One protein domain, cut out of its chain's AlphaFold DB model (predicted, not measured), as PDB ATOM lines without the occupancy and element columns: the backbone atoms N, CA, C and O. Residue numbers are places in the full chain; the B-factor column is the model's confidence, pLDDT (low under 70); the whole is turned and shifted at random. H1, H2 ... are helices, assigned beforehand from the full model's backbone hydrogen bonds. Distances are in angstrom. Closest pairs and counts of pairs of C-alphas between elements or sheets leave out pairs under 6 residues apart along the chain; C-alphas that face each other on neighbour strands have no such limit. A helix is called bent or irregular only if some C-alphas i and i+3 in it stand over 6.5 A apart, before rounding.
ATOM      1  N   ARG A   2     -14.346 -17.426  24.323       64.81
ATOM      2  CA  ARG A   2     -13.316 -16.482  23.827       64.81
ATOM      3  C   ARG A   2     -13.170 -15.202  24.657       64.81
ATOM      4  O   ARG A   2     -12.071 -14.901  25.106       64.81
ATOM      5  N   SER A   3     -14.268 -14.505  24.962       72.88
ATOM      6  CA  SER A   3     -14.214 -13.246  25.728       72.88
ATOM      7  C   SER A   3     -13.683 -13.426  27.158       72.88
ATOM      8  O   SER A   3     -12.834 -12.651  27.592       72.88
ATOM      9  N   ILE A   4     -14.114 -14.473  27.875       74.75
ATOM     10  CA  ILE A   4     -13.617 -14.804  29.222       74.75
ATOM     11  C   ILE A   4     -12.145 -15.211  29.143       74.75
ATOM     12  O   ILE A   4     -11.324 -14.682  29.889       74.75
ATOM     13  N   SER A   5     -11.790 -16.086  28.198       74.12
ATOM     14  CA  SER A   5     -10.407 -16.530  28.007       74.12
ATOM     15  C   SER A   5      -9.469 -15.354  27.720       74.12
ATOM     16  O   SER A   5      -8.402 -15.266  28.320       74.12
ATOM     17  N   HIS A   6      -9.902 -14.395  26.898       79.88
ATOM     18  CA  HIS A   6      -9.130 -13.211  26.549       79.88
ATOM     19  C   HIS A   6      -8.973 -12.264  27.743       79.88
ATOM     20  O   HIS A   6      -7.863 -11.808  28.018       79.88
ATOM     21  N   LYS A   7     -10.044 -12.016  28.511       81.94
ATOM     22  CA  LYS A   7      -9.991 -11.199  29.738       81.94
ATOM     23  C   LYS A   7      -9.054 -11.814  30.785       81.94
ATOM     24  O   LYS A   7      -8.162 -11.129  31.283       81.94
ATOM     25  N   VAL A   8      -9.177 -13.117  31.043       80.12
ATOM     26  CA  VAL A   8      -8.309 -13.847  31.985       80.12
ATOM     27  C   VAL A   8      -6.856 -13.875  31.497       80.12
ATOM     28  O   VAL A   8      -5.933 -13.622  32.273       80.12
ATOM     29  N   LYS A   9      -6.614 -14.125  30.202       78.62
ATOM     30  CA  LYS A   9      -5.265 -14.079  29.614       78.62
ATOM     31  C   LYS A   9      -4.654 -12.686  29.694       78.62
ATOM     32  O   LYS A   9      -3.472 -12.587  30.014       78.62
ATOM     33  N   SER A  10      -5.427 -11.638  29.412       81.38
ATOM     34  CA  SER A  10      -4.981 -10.244  29.490       81.38
ATOM     35  C   SER A  10      -4.541  -9.900  30.914       81.38
ATOM     36  O   SER A  10      -3.383  -9.526  31.126       81.38
ATOM     37  N   TYR A  11      -5.393 -10.194  31.904       81.50
ATOM     38  CA  TYR A  11      -5.072 -10.025  33.322       81.50
ATOM     39  C   TYR A  11      -3.791 -10.779  33.713       81.50
ATOM     40  O   TYR A  11      -2.832 -10.196  34.226       81.50
ATOM     41  N   ARG A  12      -3.708 -12.077  33.392       76.50
ATOM     42  CA  ARG A  12      -2.543 -12.908  33.735       76.50
ATOM     43  C   ARG A  12      -1.274 -12.485  33.001       76.50
ATOM     44  O   ARG A  12      -0.191 -12.601  33.571       76.50
ATOM     45  N   ARG A  13      -1.353 -12.002  31.753       75.94
ATOM     46  CA  ARG A  13      -0.202 -11.456  31.004       75.94
ATOM     47  C   ARG A  13       0.352 -10.212  31.701       75.94
ATOM     48  O   ARG A  13       1.573 -10.098  31.812       75.94
ATOM     49  N   GLN A  14      -0.515  -9.348  32.221       74.44
ATOM     50  CA  GLN A  14      -0.120  -8.135  32.936       74.44
ATOM     51  C   GLN A  14       0.438  -8.432  34.338       74.44
ATOM     52  O   GLN A  14       1.437  -7.833  34.750       74.44
ATOM     53  N   PHE A  15      -0.125  -9.421  35.043       72.75
ATOM     54  CA  PHE A  15       0.231  -9.753  36.431       72.75
ATOM     55  C   PHE A  15       1.055 -11.034  36.627       72.75
ATOM     56  O   PHE A  15       1.118 -11.557  37.735       72.75
ATOM     57  N   ARG A  16       1.795 -11.491  35.604       69.00
ATOM     58  CA  ARG A  16       2.678 -12.678  35.705       69.00
ATOM     59  C   ARG A  16       3.587 -12.636  36.928       69.00
ATOM     60  O   ARG A  16       4.240 -11.618  37.142       69.00
ATOM     61  N   LEU A  17       3.695 -13.751  37.653       63.66
ATOM     62  CA  LEU A  17       4.531 -13.867  38.855       63.66
ATOM     63  C   LEU A  17       6.005 -13.525  38.573       63.66
ATOM     64  O   LEU A  17       6.610 -12.742  39.295       63.66
ATOM     65  N   ILE A  18       6.544 -14.044  37.463       63.84
ATOM     66  CA  ILE A  18       7.889 -13.736  36.964       63.84
ATOM     67  C   ILE A  18       7.757 -13.132  35.560       63.84
ATOM     68  O   ILE A  18       7.590 -13.847  34.566       63.84
ATOM     69  N   PRO A  19       7.763 -11.798  35.447       66.00
ATOM     70  CA  PRO A  19       7.786 -11.111  34.165       66.00
ATOM     71  C   PRO A  19       9.082 -11.382  33.395       66.00
ATOM     72  O   PRO A  19      10.142 -11.548  33.992       66.00
ATOM     73  N   ARG A  20       9.039 -11.314  32.056       69.12
ATOM     74  CA  ARG A  20      10.236 -11.507  31.208       69.12
ATOM     75  C   ARG A  20      11.392 -10.570  31.569       69.12
ATOM     76  O   ARG A  20      12.539 -10.982  31.540       69.12
ATOM     77  N   TYR A  21      11.091  -9.336  31.967       67.75
ATOM     78  CA  TYR A  21      12.106  -8.360  32.378       67.75
ATOM     79  C   TYR A  21      12.747  -8.661  33.741       67.75
ATOM     80  O   TYR A  21      13.685  -7.974  34.138       67.75
ATOM     81  N   VAL A  22      12.218  -9.627  34.495       66.69
ATOM     82  CA  VAL A  22      12.817 -10.082  35.752       66.69
ATOM     83  C   VAL A  22      13.833 -11.197  35.502       66.69
ATOM     84  O   VAL A  22      14.797 -11.289  36.251       66.69
ATOM     85  N   VAL A  23      13.698 -11.946  34.400       65.62
ATOM     86  CA  VAL A  23      14.631 -13.013  33.984       65.62
ATOM     87  C   VAL A  23      16.053 -12.484  33.767       65.62
ATOM     88  O   VAL A  23      17.016 -13.155  34.108       65.62
ATOM     89  N   SER A  24      16.205 -11.250  33.279       67.94
ATOM     90  CA  SER A  24      17.517 -10.605  33.107       67.94
ATOM     91  C   SER A  24      18.087  -9.995  34.395       67.94
ATOM     92  O   SER A  24      19.144  -9.366  34.378       67.94
ATOM     93  N   THR A  25      17.395 -10.124  35.528       73.50
ATOM     94  CA  THR A  25      17.860  -9.549  36.794       73.50
ATOM     95  C   THR A  25      18.942 -10.434  37.395       73.50
ATOM     96  O   THR A  25      18.766 -11.645  37.482       73.50
ATOM     97  N   ARG A  26      20.016  -9.824  37.912       76.44
ATOM     98  CA  ARG A  26      21.101 -10.539  38.613       76.44
ATOM     99  C   ARG A  26      20.582 -11.467  39.718       76.44
ATOM    100  O   ARG A  26      21.096 -12.561  39.879       76.44
ATOM    101  N   ILE A  27      19.514 -11.065  40.413       74.56
ATOM    102  CA  ILE A  27      18.833 -11.867  41.441       74.56
ATOM    103  C   ILE A  27      18.276 -13.176  40.858       74.56
ATOM    104  O   ILE A  27      18.471 -14.229  41.450       74.56
ATOM    105  N   PHE A  28      17.624 -13.134  39.689       73.62
ATOM    106  CA  PHE A  28      17.104 -14.343  39.039       73.62
ATOM    107  C   PHE A  28      18.244 -15.275  38.629       73.62
ATOM    108  O   PHE A  28      18.186 -16.461  38.927       73.62
ATOM    109  N   ILE A  29      19.302 -14.727  38.025       76.25
ATOM    110  CA  ILE A  29      20.484 -15.496  37.612       76.25
ATOM    111  C   ILE A  29      21.130 -16.182  38.821       76.25
ATOM    112  O   ILE A  29      21.427 -17.367  38.752       76.25
ATOM    113  N   LEU A  30      21.287 -15.470  39.942       75.56
ATOM    114  CA  LEU A  30      21.847 -16.023  41.177       75.56
ATOM    115  C   LEU A  30      20.979 -17.146  41.757       75.56
ATOM    116  O   LEU A  30      21.514 -18.181  42.130       75.56
ATOM    117  N   ILE A  31      19.653 -16.982  41.789       78.88
ATOM    118  CA  ILE A  31      18.724 -18.024  42.262       78.88
ATOM    119  C   ILE A  31      18.764 -19.244  41.344       78.88
ATOM    120  O   ILE A  31      18.803 -20.373  41.823       78.88
ATOM    121  N   SER A  32      18.763 -19.033  40.026       74.19
ATOM    122  CA  SER A  32      18.844 -20.117  39.047       74.19
ATOM    123  C   SER A  32      20.174 -20.863  39.133       74.19
ATOM    124  O   SER A  32      20.174 -22.088  39.094       74.19
ATOM    125  N   LEU A  33      21.288 -20.147  39.302       77.31
ATOM    126  CA  LEU A  33      22.609 -20.740  39.506       77.31
ATOM    127  C   LEU A  33      22.657 -21.537  40.814       77.31
ATOM    128  O   LEU A  33      23.152 -22.657  40.821       77.31
ATOM    129  N   LEU A  34      22.101 -20.994  41.901       76.19
ATOM    130  CA  LEU A  34      22.029 -21.664  43.199       76.19
ATOM    131  C   LEU A  34      21.199 -22.950  43.125       76.19
ATOM    132  O   LEU A  34      21.625 -23.987  43.621       76.19
ATOM    133  N   ALA A  35      20.040 -22.899  42.463       73.81
ATOM    134  CA  ALA A  35      19.192 -24.065  42.242       73.81
ATOM    135  C   ALA A  35      19.891 -25.122  41.372       73.81
ATOM    136  O   ALA A  35      19.810 -26.316  41.663       73.81
ATOM    137  N   LEU A  36      20.614 -24.699  40.330       76.62
ATOM    138  CA  LEU A  36      21.392 -25.599  39.481       76.62
ATOM    139  C   LEU A  36      22.520 -26.270  40.270       76.62
ATOM    140  O   LEU A  36      22.624 -27.492  40.243       76.62
ATOM    141  N   LEU A  37      23.319 -25.491  41.004       75.62
ATOM    142  CA  LEU A  37      24.394 -25.996  41.862       75.62
ATOM    143  C   LEU A  37      23.862 -26.990  42.890       75.62
ATOM    144  O   LEU A  37      24.467 -28.036  43.083       75.62
ATOM    145  N   MET A  38      22.703 -26.706  43.480       73.81
ATOM    146  CA  MET A  38      22.022 -27.626  44.388       73.81
ATOM    147  C   MET A  38      21.648 -28.944  43.730       73.81
ATOM    148  O   MET A  38      21.892 -30.011  44.284       73.81
ATOM    149  N   THR A  39      21.083 -28.870  42.529       70.75
ATOM    150  CA  THR A  39      20.684 -30.066  41.783       70.75
ATOM    151  C   THR A  39      21.915 -30.899  41.426       70.75
ATOM    152  O   THR A  39      21.916 -32.109  41.625       70.75
ATOM    153  N   VAL A  40      22.991 -30.254  40.966       73.00
ATOM    154  CA  VAL A  40      24.259 -30.919  40.632       73.00
ATOM    155  C   VAL A  40      24.914 -31.520  41.877       73.00
ATOM    156  O   VAL A  40      25.317 -32.676  41.835       73.00
ATOM    157  N   ALA A  41      24.961 -30.797  42.996       71.19
ATOM    158  CA  ALA A  41      25.500 -31.299  44.257       71.19
ATOM    159  C   ALA A  41      24.702 -32.501  44.786       71.19
ATOM    160  O   ALA A  41      25.293 -33.478  45.238       71.19
ATOM    161  N   MET A  42      23.372 -32.471  44.670       69.56
ATOM    162  CA  MET A  42      22.509 -33.584  45.065       69.56
ATOM    163  C   MET A  42      22.711 -34.806  44.159       69.56
ATOM    164  O   MET A  42      22.802 -35.925  44.647       69.56
ATOM    165  N   VAL A  43      22.861 -34.608  42.847       71.38
ATOM    166  CA  VAL A  43      23.160 -35.703  41.910       71.38
ATOM    167  C   VAL A  43      24.553 -36.282  42.165       71.38
ATOM    168  O   VAL A  43      24.697 -37.498  42.218       71.38
ATOM    169  N   LEU A  44      25.569 -35.441  42.368       71.62
ATOM    170  CA  LEU A  44      26.946 -35.880  42.618       71.62
ATOM    171  C   LEU A  44      27.075 -36.653  43.930       71.62
ATOM    172  O   LEU A  44      27.673 -37.720  43.934       71.62
ATOM    173  N   THR A  45      26.474 -36.166  45.016       68.44
ATOM    174  CA  THR A  45      26.461 -36.881  46.307       68.44
ATOM    175  C   THR A  45      25.717 -38.211  46.221       68.44
ATOM    176  O   THR A  45      26.085 -39.176  46.887       68.44
ATOM    177  N   MET A  46      24.709 -38.310  45.352       66.00
ATOM    178  CA  MET A  46      24.020 -39.572  45.094       66.00
ATOM    179  C   MET A  46      24.827 -40.542  44.247       66.00
ATOM    180  O   MET A  46      24.865 -41.724  44.579       66.00
ATOM    181  N   VAL A  47      25.492 -40.070  43.192       68.56
ATOM    182  CA  VAL A  47      26.415 -40.898  42.402       68.56
ATOM    183  C   VAL A  47      27.546 -41.404  43.290       68.56
ATOM    184  O   VAL A  47      27.831 -42.599  43.276       68.56
ATOM    185  N   ASP A  48      28.127 -40.521  44.101       67.94
ATOM    186  CA  ASP A  48      29.193 -40.857  45.039       67.94
ATOM    187  C   ASP A  48      28.737 -41.925  46.037       67.94
ATOM    188  O   ASP A  48      29.345 -42.983  46.167       67.94
ATOM    189  N   SER A  49      27.573 -41.736  46.652       63.59
ATOM    190  CA  SER A  49      27.015 -42.739  47.549       63.59
ATOM    191  C   SER A  49      26.716 -44.081  46.868       63.59
ATOM    192  O   SER A  49      26.883 -45.130  47.503       63.59
ATOM    193  N   PHE A  50      26.191 -44.065  45.641       63.12
ATOM    194  CA  PHE A  50      25.754 -45.284  44.967       63.12
ATOM    195  C   PHE A  50      26.951 -46.122  44.510       63.12
ATOM    196  O   PHE A  50      26.923 -47.346  44.634       63.12
ATOM    197  N   TYR A  51      28.015 -45.460  44.046       62.53
ATOM    198  CA  TYR A  51      29.236 -46.112  43.577       62.53
ATOM    199  C   TYR A  51      30.242 -46.408  44.696       62.53
ATOM    200  O   TYR A  51      30.814 -47.495  44.712       62.53
ATOM    201  N   PHE A  52      30.434 -45.501  45.657       61.94
ATOM    202  CA  PHE A  52      31.468 -45.626  46.695       61.94
ATOM    203  C   PHE A  52      30.943 -46.120  48.052       61.94
ATOM    204  O   PHE A  52      31.725 -46.290  48.984       61.94
ATOM    205  N   ARG A  53      29.634 -46.400  48.183       58.34
ATOM    206  CA  ARG A  53      28.982 -46.892  49.420       58.34
ATOM    207  C   ARG A  53      29.258 -46.032  50.671       58.34
ATOM    208  O   ARG A  53      29.137 -46.549  51.782       58.34
ATOM    209  N   SER A  54      29.566 -44.741  50.524       57.75
ATOM    210  CA  SER A  54      29.819 -43.855  51.669       57.75
ATOM    211  C   SER A  54      28.542 -43.610  52.497       57.75
ATOM    212  O   SER A  54      27.415 -43.654  51.990       57.75
ATOM    213  N   THR A  55      28.708 -43.413  53.808       56.91
ATOM    214  CA  THR A  55      27.628 -43.205  54.795       56.91
ATOM    215  C   THR A  55      27.344 -41.728  55.099       56.91
ATOM    216  O   THR A  55      26.579 -41.433  56.014       56.91
ATOM    217  N   ASP A  56      27.884 -40.793  54.315       56.81
ATOM    218  CA  ASP A  56      27.889 -39.345  54.608       56.81
ATOM    219  C   ASP A  56      26.542 -38.614  54.383       56.81
ATOM    220  O   ASP A  56      26.468 -37.385  54.330       56.81
ATOM    221  N   TYR A  57      25.425 -39.345  54.319       56.31
ATOM    222  CA  TYR A  57      24.077 -38.780  54.140       56.31
ATOM    223  C   TYR A  57      23.561 -37.944  55.310       56.31
ATOM    224  O   TYR A  57      22.578 -37.221  55.153       56.31
ATOM    225  N   SER A  58      24.181 -38.033  56.485       60.81
ATOM    226  CA  SER A  58      23.718 -37.348  57.697       60.81
ATOM    227  C   SER A  58      23.697 -35.819  57.554       60.81
ATOM    228  O   SER A  58      22.874 -35.152  58.183       60.81
ATOM    229  N   HIS A  59      24.557 -35.252  56.703       64.38
ATOM    230  CA  HIS A  59      24.694 -33.801  56.529       64.38
ATOM    231  C   HIS A  59      23.892 -33.235  55.350       64.38
ATOM    232  O   HIS A  59      23.630 -32.031  55.302       64.38
ATOM    233  N   LEU A  60      23.442 -34.091  54.429       64.81
ATOM    234  CA  LEU A  60      22.732 -33.692  53.214       64.81
ATOM    235  C   LEU A  60      21.417 -32.931  53.499       64.81
ATOM    236  O   LEU A  60      21.198 -31.901  52.859       64.81
ATOM    237  N   PRO A  61      20.590 -33.308  54.500       65.06
ATOM    238  CA  PRO A  61      19.397 -32.538  54.863       65.06
ATOM    239  C   PRO A  61      19.705 -31.108  55.322       65.06
ATOM    240  O   PRO A  61      18.974 -30.184  54.978       65.06
ATOM    241  N   TRP A  62      20.800 -30.898  56.061       63.56
ATOM    242  CA  TRP A  62      21.188 -29.572  56.559       63.56
ATOM    243  C   TRP A  62      21.679 -28.658  55.443       63.56
ATOM    244  O   TRP A  62      21.339 -27.474  55.412       63.56
ATOM    245  N   VAL A  63      22.439 -29.222  54.504       66.56
ATOM    246  CA  VAL A  63      22.881 -28.520  53.299       66.56
ATOM    247  C   VAL A  63      21.662 -28.131  52.464       66.56
ATOM    248  O   VAL A  63      21.480 -26.949  52.173       66.56
ATOM    249  N   VAL A  64      20.768 -29.084  52.170       68.06
ATOM    250  CA  VAL A  64      19.528 -28.824  51.419       68.06
ATOM    251  C   VAL A  64      18.695 -27.733  52.080       68.06
ATOM    252  O   VAL A  64      18.316 -26.778  51.408       68.06
ATOM    253  N   LEU A  65      18.490 -27.804  53.393       69.19
ATOM    254  CA  LEU A  65      17.697 -26.824  54.131       69.19
ATOM    255  C   LEU A  65      18.332 -25.423  54.098       69.19
ATOM    256  O   LEU A  65      17.631 -24.435  53.871       69.19
ATOM    257  N   GLY A  66      19.656 -25.308  54.249       71.88
ATOM    258  CA  GLY A  66      20.363 -24.024  54.143       71.88
ATOM    259  C   GLY A  66      20.207 -23.364  52.767       71.88
ATOM    260  O   GLY A  66      20.006 -22.145  52.654       71.88
ATOM    261  N   PHE A  67      20.227 -24.172  51.709       71.50
ATOM    262  CA  PHE A  67      20.002 -23.694  50.350       71.50
ATOM    263  C   PHE A  67      18.524 -23.416  50.047       71.50
ATOM    264  O   PHE A  67      18.237 -22.410  49.398       71.50
ATOM    265  N   GLU A  68      17.580 -24.213  50.551       68.19
ATOM    266  CA  GLU A  68      16.139 -23.945  50.432       68.19
ATOM    267  C   GLU A  68      15.766 -22.608  51.072       68.19
ATOM    268  O   GLU A  68      15.084 -21.795  50.446       68.19
ATOM    269  N   VAL A  69      16.276 -22.329  52.276       72.06
ATOM    270  CA  VAL A  69      16.086 -21.032  52.939       72.06
ATOM    271  C   VAL A  69      16.594 -19.903  52.041       72.06
ATOM    272  O   VAL A  69      15.876 -18.932  51.792       72.06
ATOM    273  N   SER A  70      17.796 -20.053  51.480       73.38
ATOM    274  CA  SER A  70      18.393 -19.062  50.577       73.38
ATOM    275  C   SER A  70      17.576 -18.863  49.293       73.38
ATOM    276  O   SER A  70      17.365 -17.727  48.860       73.38
ATOM    277  N   LEU A  71      17.050 -19.943  48.708       71.62
ATOM    278  CA  LEU A  71      16.169 -19.898  47.540       71.62
ATOM    279  C   LEU A  71      14.860 -19.174  47.858       71.62
ATOM    280  O   LEU A  71      14.457 -18.296  47.095       71.62
ATOM    281  N   VAL A  72      14.219 -19.478  48.990       70.25
ATOM    282  CA  VAL A  72      12.981 -18.812  49.431       70.25
ATOM    283  C   VAL A  72      13.204 -17.308  49.597       70.25
ATOM    284  O   VAL A  72      12.408 -16.511  49.088       70.25
ATOM    285  N   PHE A  73      14.304 -16.898  50.236       72.06
ATOM    286  CA  PHE A  73      14.667 -15.481  50.357       72.06
ATOM    287  C   PHE A  73      14.941 -14.828  48.999       72.06
ATOM    288  O   PHE A  73      14.473 -13.714  48.743       72.06
ATOM    289  N   GLY A  74      15.631 -15.525  48.097       71.62
ATOM    290  CA  GLY A  74      15.848 -15.056  46.734       71.62
ATOM    291  C   GLY A  74      14.531 -14.841  45.981       71.62
ATOM    292  O   GLY A  74      14.308 -13.774  45.404       71.62
ATOM    293  N   PHE A  75      13.620 -15.817  46.017       71.12
ATOM    294  CA  PHE A  75      12.304 -15.708  45.380       71.12
ATOM    295  C   PHE A  75      11.481 -14.558  45.962       71.12
ATOM    296  O   PHE A  75      10.887 -13.781  45.212       71.12
ATOM    297  N   ALA A  76      11.497 -14.397  47.284       70.75
ATOM    298  CA  ALA A  76      10.891 -13.263  47.964       70.75
ATOM    299  C   ALA A  76      11.432 -11.924  47.436       70.75
ATOM    300  O   ALA A  76      10.655 -11.042  47.060       70.75
ATOM    301  N   GLN A  77      12.756 -11.782  47.345       75.94
ATOM    302  CA  GLN A  77      13.405 -10.580  46.822       75.94
ATOM    303  C   GLN A  77      13.047 -10.327  45.351       75.94
ATOM    304  O   GLN A  77      12.827  -9.184  44.947       75.94
ATOM    305  N   LEU A  78      12.931 -11.386  44.553       76.38
ATOM    306  CA  LEU A  78      12.552 -11.305  43.149       76.38
ATOM    307  C   LEU A  78      11.117 -10.799  42.963       76.38
ATOM    308  O   LEU A  78      10.868  -9.954  42.097       76.38
ATOM    309  N   ILE A  79      10.184 -11.250  43.806       74.81
ATOM    310  CA  ILE A  79       8.805 -10.743  43.829       74.81
ATOM    311  C   ILE A  79       8.807  -9.244  44.142       74.81
ATOM    312  O   ILE A  79       8.191  -8.468  43.407       74.81
ATOM    313  N   VAL A  80       9.554  -8.822  45.169       74.31
ATOM    314  CA  VAL A  80       9.679  -7.407  45.559       74.31
ATOM    315  C   VAL A  80      10.198  -6.547  44.410       74.31
ATOM    316  O   VAL A  80       9.622  -5.503  44.096       74.31
ATOM    317  N   GLU A  81      11.293  -6.979  43.792       78.44
ATOM    318  CA  GLU A  81      11.934  -6.262  42.694       78.44
ATOM    319  C   GLU A  81      10.999  -6.170  41.483       78.44
ATOM    320  O   GLU A  81      10.896  -5.119  40.844       78.44
ATOM    321  N   SER A  82      10.231  -7.232  41.216       77.94
ATOM    322  CA  SER A  82       9.208  -7.216  40.173       77.94
ATOM    323  C   SER A  82       8.141  -6.149  40.437       77.94
ATOM    324  O   SER A  82       7.785  -5.411  39.519       77.94
ATOM    325  N   SER A  83       7.668  -6.008  41.679       75.25
ATOM    326  CA  SER A  83       6.655  -5.012  42.041       75.25
ATOM    327  C   SER A  83       7.200  -3.587  41.973       75.25
ATOM    328  O   SER A  83       6.531  -2.702  41.440       75.25
ATOM    329  N   LYS A  84       8.441  -3.361  42.423       78.94
ATOM    330  CA  LYS A  84       9.114  -2.055  42.297       78.94
ATOM    331  C   LYS A  84       9.242  -1.622  40.840       78.94
ATOM    332  O   LYS A  84       8.896  -0.493  40.501       78.94
ATOM    333  N   ARG A  85       9.692  -2.523  39.961       79.12
ATOM    334  CA  ARG A  85       9.839  -2.230  38.528       79.12
ATOM    335  C   ARG A  85       8.503  -1.959  37.844       79.12
ATOM    336  O   ARG A  85       8.449  -1.098  36.972       79.12
ATOM    337  N   ARG A  86       7.423  -2.647  38.237       77.62
ATOM    338  CA  ARG A  86       6.070  -2.326  37.743       77.62
ATOM    339  C   ARG A  86       5.648  -0.925  38.144       77.62
ATOM    340  O   ARG A  86       5.209  -0.174  37.282       77.62
ATOM    341  N   TYR A  87       5.839  -0.569  39.411       79.69
ATOM    342  CA  TYR A  87       5.497   0.761  39.902       79.69
ATOM    343  C   TYR A  87       6.242   1.867  39.146       79.69
ATOM    344  O   TYR A  87       5.618   2.833  38.719       79.69
ATOM    345  N   LEU A  88       7.551   1.701  38.929       80.12
ATOM    346  CA  LEU A  88       8.372   2.676  38.200       80.12
ATOM    347  C   LEU A  88       7.996   2.787  36.717       80.12
ATOM    348  O   LEU A  88       8.105   3.861  36.141       80.12
ATOM    349  N   ARG A  89       7.524   1.699  36.093       80.69
ATOM    350  CA  ARG A  89       6.983   1.754  34.724       80.69
ATOM    351  C   ARG A  89       5.638   2.466  34.654       80.69
ATOM    352  O   ARG A  89       5.380   3.145  33.671       80.69
ATOM    353  N   ALA A  90       4.793   2.289  35.667       79.38
ATOM    354  CA  ALA A  90       3.512   2.981  35.753       79.38
ATOM    355  C   ALA A  90       3.677   4.472  36.107       79.38
ATOM    356  O   ALA A  90       2.824   5.272  35.746       79.38
ATOM    357  N   ASN A  91       4.769   4.842  36.786       80.50
ATOM    358  CA  ASN A  91       5.062   6.207  37.231       80.50
ATOM    359  C   ASN A  91       6.493   6.610  36.822       80.50
ATOM    360  O   ASN A  91       7.396   6.610  37.671       80.50
ATOM    361  N   PRO A  92       6.735   6.916  35.533       78.50
ATOM    362  CA  PRO A  92       8.052   7.343  35.071       78.50
ATOM    363  C   PRO A  92       8.473   8.635  35.792       78.50
ATOM    364  O   PRO A  92       7.718   9.600  35.838       78.50
ATOM    365  N   GLY A  93       9.668   8.640  36.392       74.06
ATOM    366  CA  GLY A  93      10.208   9.778  37.157       74.06
ATOM    367  C   GLY A  93       9.961   9.738  38.672       74.06
ATOM    368  O   GLY A  93      10.535  10.542  39.402       74.06
ATOM    369  N   ALA A  94       9.169   8.785  39.179       79.25
ATOM    370  CA  ALA A  94       9.005   8.608  40.620       79.25
ATOM    371  C   ALA A  94      10.274   8.027  41.272       79.25
ATOM    372  O   ALA A  94      10.927   7.135  40.726       79.25
ATOM    373  N   ALA A  95      10.599   8.487  42.485       75.62
ATOM    374  CA  ALA A  95      11.669   7.895  43.284       75.62
ATOM    375  C   ALA A  95      11.366   6.422  43.615       75.62
ATOM    376  O   ALA A  95      10.205   6.019  43.737       75.62
ATOM    377  N   ALA A  96      12.417   5.615  43.800       73.88
ATOM    378  CA  ALA A  96      12.283   4.188  44.084       73.88
ATOM    379  C   ALA A  96      11.354   3.947  45.297       73.88
ATOM    380  O   ALA A  96      11.676   4.354  46.420       73.88
ATOM    381  N   PRO A  97      10.194   3.286  45.109       73.31
ATOM    382  CA  PRO A  97       9.211   3.143  46.171       73.31
ATOM    383  C   PRO A  97       9.728   2.224  47.281       73.31
ATOM    384  O   PRO A  97      10.371   1.193  47.044       73.31
ATOM    385  N   LYS A  98       9.364   2.549  48.526       73.56
ATOM    386  CA  LYS A  98       9.526   1.626  49.658       73.56
ATOM    387  C   LYS A  98       8.733   0.345  49.392       73.56
ATOM    388  O   LYS A  98       7.657   0.390  48.802       73.56
ATOM    389  N   PHE A  99       9.228  -0.779  49.910       66.44
ATOM    390  CA  PHE A  99       8.647  -2.120  49.735       66.44
ATOM    391  C   PHE A  99       7.113  -2.170  49.852       66.44
ATOM    392  O   PHE A  99       6.436  -2.626  48.934       66.44
ATOM    393  N   ARG A 100       6.561  -1.635  50.952       66.44
ATOM    394  CA  ARG A 100       5.110  -1.609  51.190       66.44
ATOM    395  C   ARG A 100       4.369  -0.851  50.092       66.44
ATOM    396  O   ARG A 100       3.350  -1.331  49.621       66.44
ATOM    397  N   ASN A 101       4.880   0.303  49.672       70.06
ATOM    398  CA  ASN A 101       4.215   1.130  48.669       70.06
ATOM    399  C   ASN A 101       4.200   0.430  47.309       70.06
ATOM    400  O   ASN A 101       3.166   0.442  46.657       70.06
ATOM    401  N   ALA A 102       5.297  -0.240  46.938       70.81
ATOM    402  CA  ALA A 102       5.384  -1.007  45.697       70.81
ATOM    403  C   ALA A 102       4.417  -2.204  45.668       70.81
ATOM    404  O   ALA A 102       3.787  -2.461  44.649       70.81
ATOM    405  N   LEU A 103       4.276  -2.935  46.779       70.81
ATOM    406  CA  LEU A 103       3.309  -4.036  46.860       70.81
ATOM    407  C   LEU A 103       1.865  -3.529  46.847       70.81
ATOM    408  O   LEU A 103       1.046  -4.007  46.062       70.81
ATOM    409  N   MET A 104       1.559  -2.527  47.674       71.50
ATOM    410  CA  MET A 104       0.215  -1.953  47.761       71.50
ATOM    411  C   MET A 104      -0.220  -1.326  46.434       71.50
ATOM    412  O   MET A 104      -1.380  -1.459  46.061       71.50
ATOM    413  N   SER A 105       0.689  -0.666  45.708       75.81
ATOM    414  CA  SER A 105       0.379  -0.118  44.386       75.81
ATOM    415  C   SER A 105       0.067  -1.229  43.394       75.81
ATOM    416  O   SER A 105      -0.958  -1.159  42.733       75.81
ATOM    417  N   THR A 106       0.872  -2.301  43.355       76.25
ATOM    418  CA  THR A 106       0.601  -3.417  42.438       76.25
ATOM    419  C   THR A 106      -0.725  -4.106  42.716       76.25
ATOM    420  O   THR A 106      -1.361  -4.593  41.789       76.25
ATOM    421  N   GLU A 107      -1.166  -4.147  43.970       75.00
ATOM    422  CA  GLU A 107      -2.473  -4.703  44.301       75.00
ATOM    423  C   GLU A 107      -3.629  -3.769  43.949       75.00
ATOM    424  O   GLU A 107      -4.639  -4.231  43.428       75.00
ATOM    425  N   ARG A 108      -3.471  -2.455  44.142       78.62
ATOM    426  CA  ARG A 108      -4.447  -1.474  43.640       78.62
ATOM    427  C   ARG A 108      -4.569  -1.539  42.121       78.62
ATOM    428  O   ARG A 108      -5.678  -1.501  41.599       78.62
ATOM    429  N   ASP A 109      -3.449  -1.704  41.425       80.00
ATOM    430  CA  ASP A 109      -3.427  -1.869  39.973       80.00
ATOM    431  C   ASP A 109      -4.135  -3.162  39.550       80.00
ATOM    432  O   ASP A 109      -4.870  -3.157  38.565       80.00
ATOM    433  N   ARG A 110      -3.972  -4.264  40.302       80.88
ATOM    434  CA  ARG A 110      -4.713  -5.517  40.061       80.88
ATOM    435  C   ARG A 110      -6.212  -5.306  40.158       80.88
ATOM    436  O   ARG A 110      -6.917  -5.704  39.239       80.88
ATOM    437  N   VAL A 111      -6.675  -4.665  41.229       80.19
ATOM    438  CA  VAL A 111      -8.097  -4.358  41.437       80.19
ATOM    439  C   VAL A 111      -8.627  -3.468  40.314       80.19
ATOM    440  O   VAL A 111      -9.651  -3.781  39.718       80.19
ATOM    441  N   LYS A 112      -7.888  -2.415  39.944       82.00
ATOM    442  CA  LYS A 112      -8.273  -1.494  38.866       82.00
ATOM    443  C   LYS A 112      -8.368  -2.181  37.503       82.00
ATOM    444  O   LYS A 112      -9.281  -1.914  36.732       82.00
ATOM    445  N   VAL A 113      -7.425  -3.060  37.174       82.69
ATOM    446  CA  VAL A 113      -7.479  -3.817  35.914       82.69
ATOM    447  C   VAL A 113      -8.611  -4.841  35.950       82.69
ATOM    448  O   VAL A 113      -9.260  -5.078  34.933       82.69
ATOM    449  N   LEU A 114      -8.875  -5.445  37.110       82.75
ATOM    450  CA  LEU A 114      -9.984  -6.376  37.261       82.75
ATOM    451  C   LEU A 114     -11.325  -5.670  37.051       82.75
ATOM    452  O   LEU A 114     -12.151  -6.179  36.292       82.75
ATOM    453  N   SER A 115     -11.489  -4.469  37.614       80.75
ATOM    454  CA  SER A 115     -12.692  -3.665  37.412       80.75
ATOM    455  C   SER A 115     -12.848  -3.183  35.968       80.75
ATOM    456  O   SER A 115     -13.947  -3.195  35.422       80.75
ATOM    457  N   GLN A 116     -11.749  -2.862  35.281       83.69
ATOM    458  CA  GLN A 116     -11.776  -2.546  33.848       83.69
ATOM    459  C   GLN A 116     -12.198  -3.739  32.975       83.69
ATOM    460  O   GLN A 116     -12.879  -3.561  31.968       83.69
ATOM    461  N   LEU A 117     -11.783  -4.962  33.324       82.88
ATOM    462  CA  LEU A 117     -12.048  -6.154  32.511       82.88
ATOM    463  C   LEU A 117     -13.417  -6.784  32.794       82.88
ATOM    464  O   LEU A 117     -14.060  -7.289  31.865       82.88
ATOM    465  N   PHE A 118     -13.859  -6.790  34.051       80.25
ATOM    466  CA  PHE A 118     -15.061  -7.497  34.509       80.25
ATOM    467  C   PHE A 118     -16.166  -6.572  35.052       80.25
ATOM    468  O   PHE A 118     -17.215  -7.075  35.452       80.25
ATOM    469  N   GLY A 119     -15.973  -5.250  34.988       78.38
ATOM    470  CA  GLY A 119     -16.872  -4.244  35.567       78.38
ATOM    471  C   GLY A 119     -16.538  -3.953  37.032       78.38
ATOM    472  O   GLY A 119     -15.757  -4.678  37.644       78.38
TER     473      GLY A 119
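What this domain is: This is residues 2 to 119 of the 313 residues of an uncharacterized protein of Pseudomonas sp. GV034 (UniProt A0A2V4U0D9). H3 and H4 form a long hairpin along the longest axis; at H4's far end H5 turns off steeply, partly beside H1. The printed part has 118 residues with five named helices, H1 to H5, all helix. It is only just extended, close to loose: radius of gyration of the C-alphas 20.3 A, spans 64 by 40 by 21 A.

Where its parts are: Find C-alpha 56 at (27.889, -39.345, 54.608); there H4, residues 56 to 90, begins its 52.4 A, irregular with C-alphas 58 and 61 7.1 A apart. H3, residues 26 to 52, spans 37.5 A. H5, residues 99 to 118, ends at C-alpha 118, (-15.061, -7.497, 34.509). H1 is residues 2 to 14, H2 residues 20 to 23.

How they stand to each other: Start at the hub, H4: it touches H3, opposite ways at a shallow tilt of 17 degrees, closest C-alphas Ile 31 and Gly 74, 6.1 A. H5 touches H4 at a steep tilt of 65 degrees, closest C-alphas Lys 84 and Ala 102, 5.2 A. Every O i to N i+4 pair is within hydrogen-bond range in H1, H3 and H5, 28 of 31 in H4.

The domain as a whole: The printed part has no cut and no long link; pLDDT is under 70 in 35 residues, among them 45 to 65.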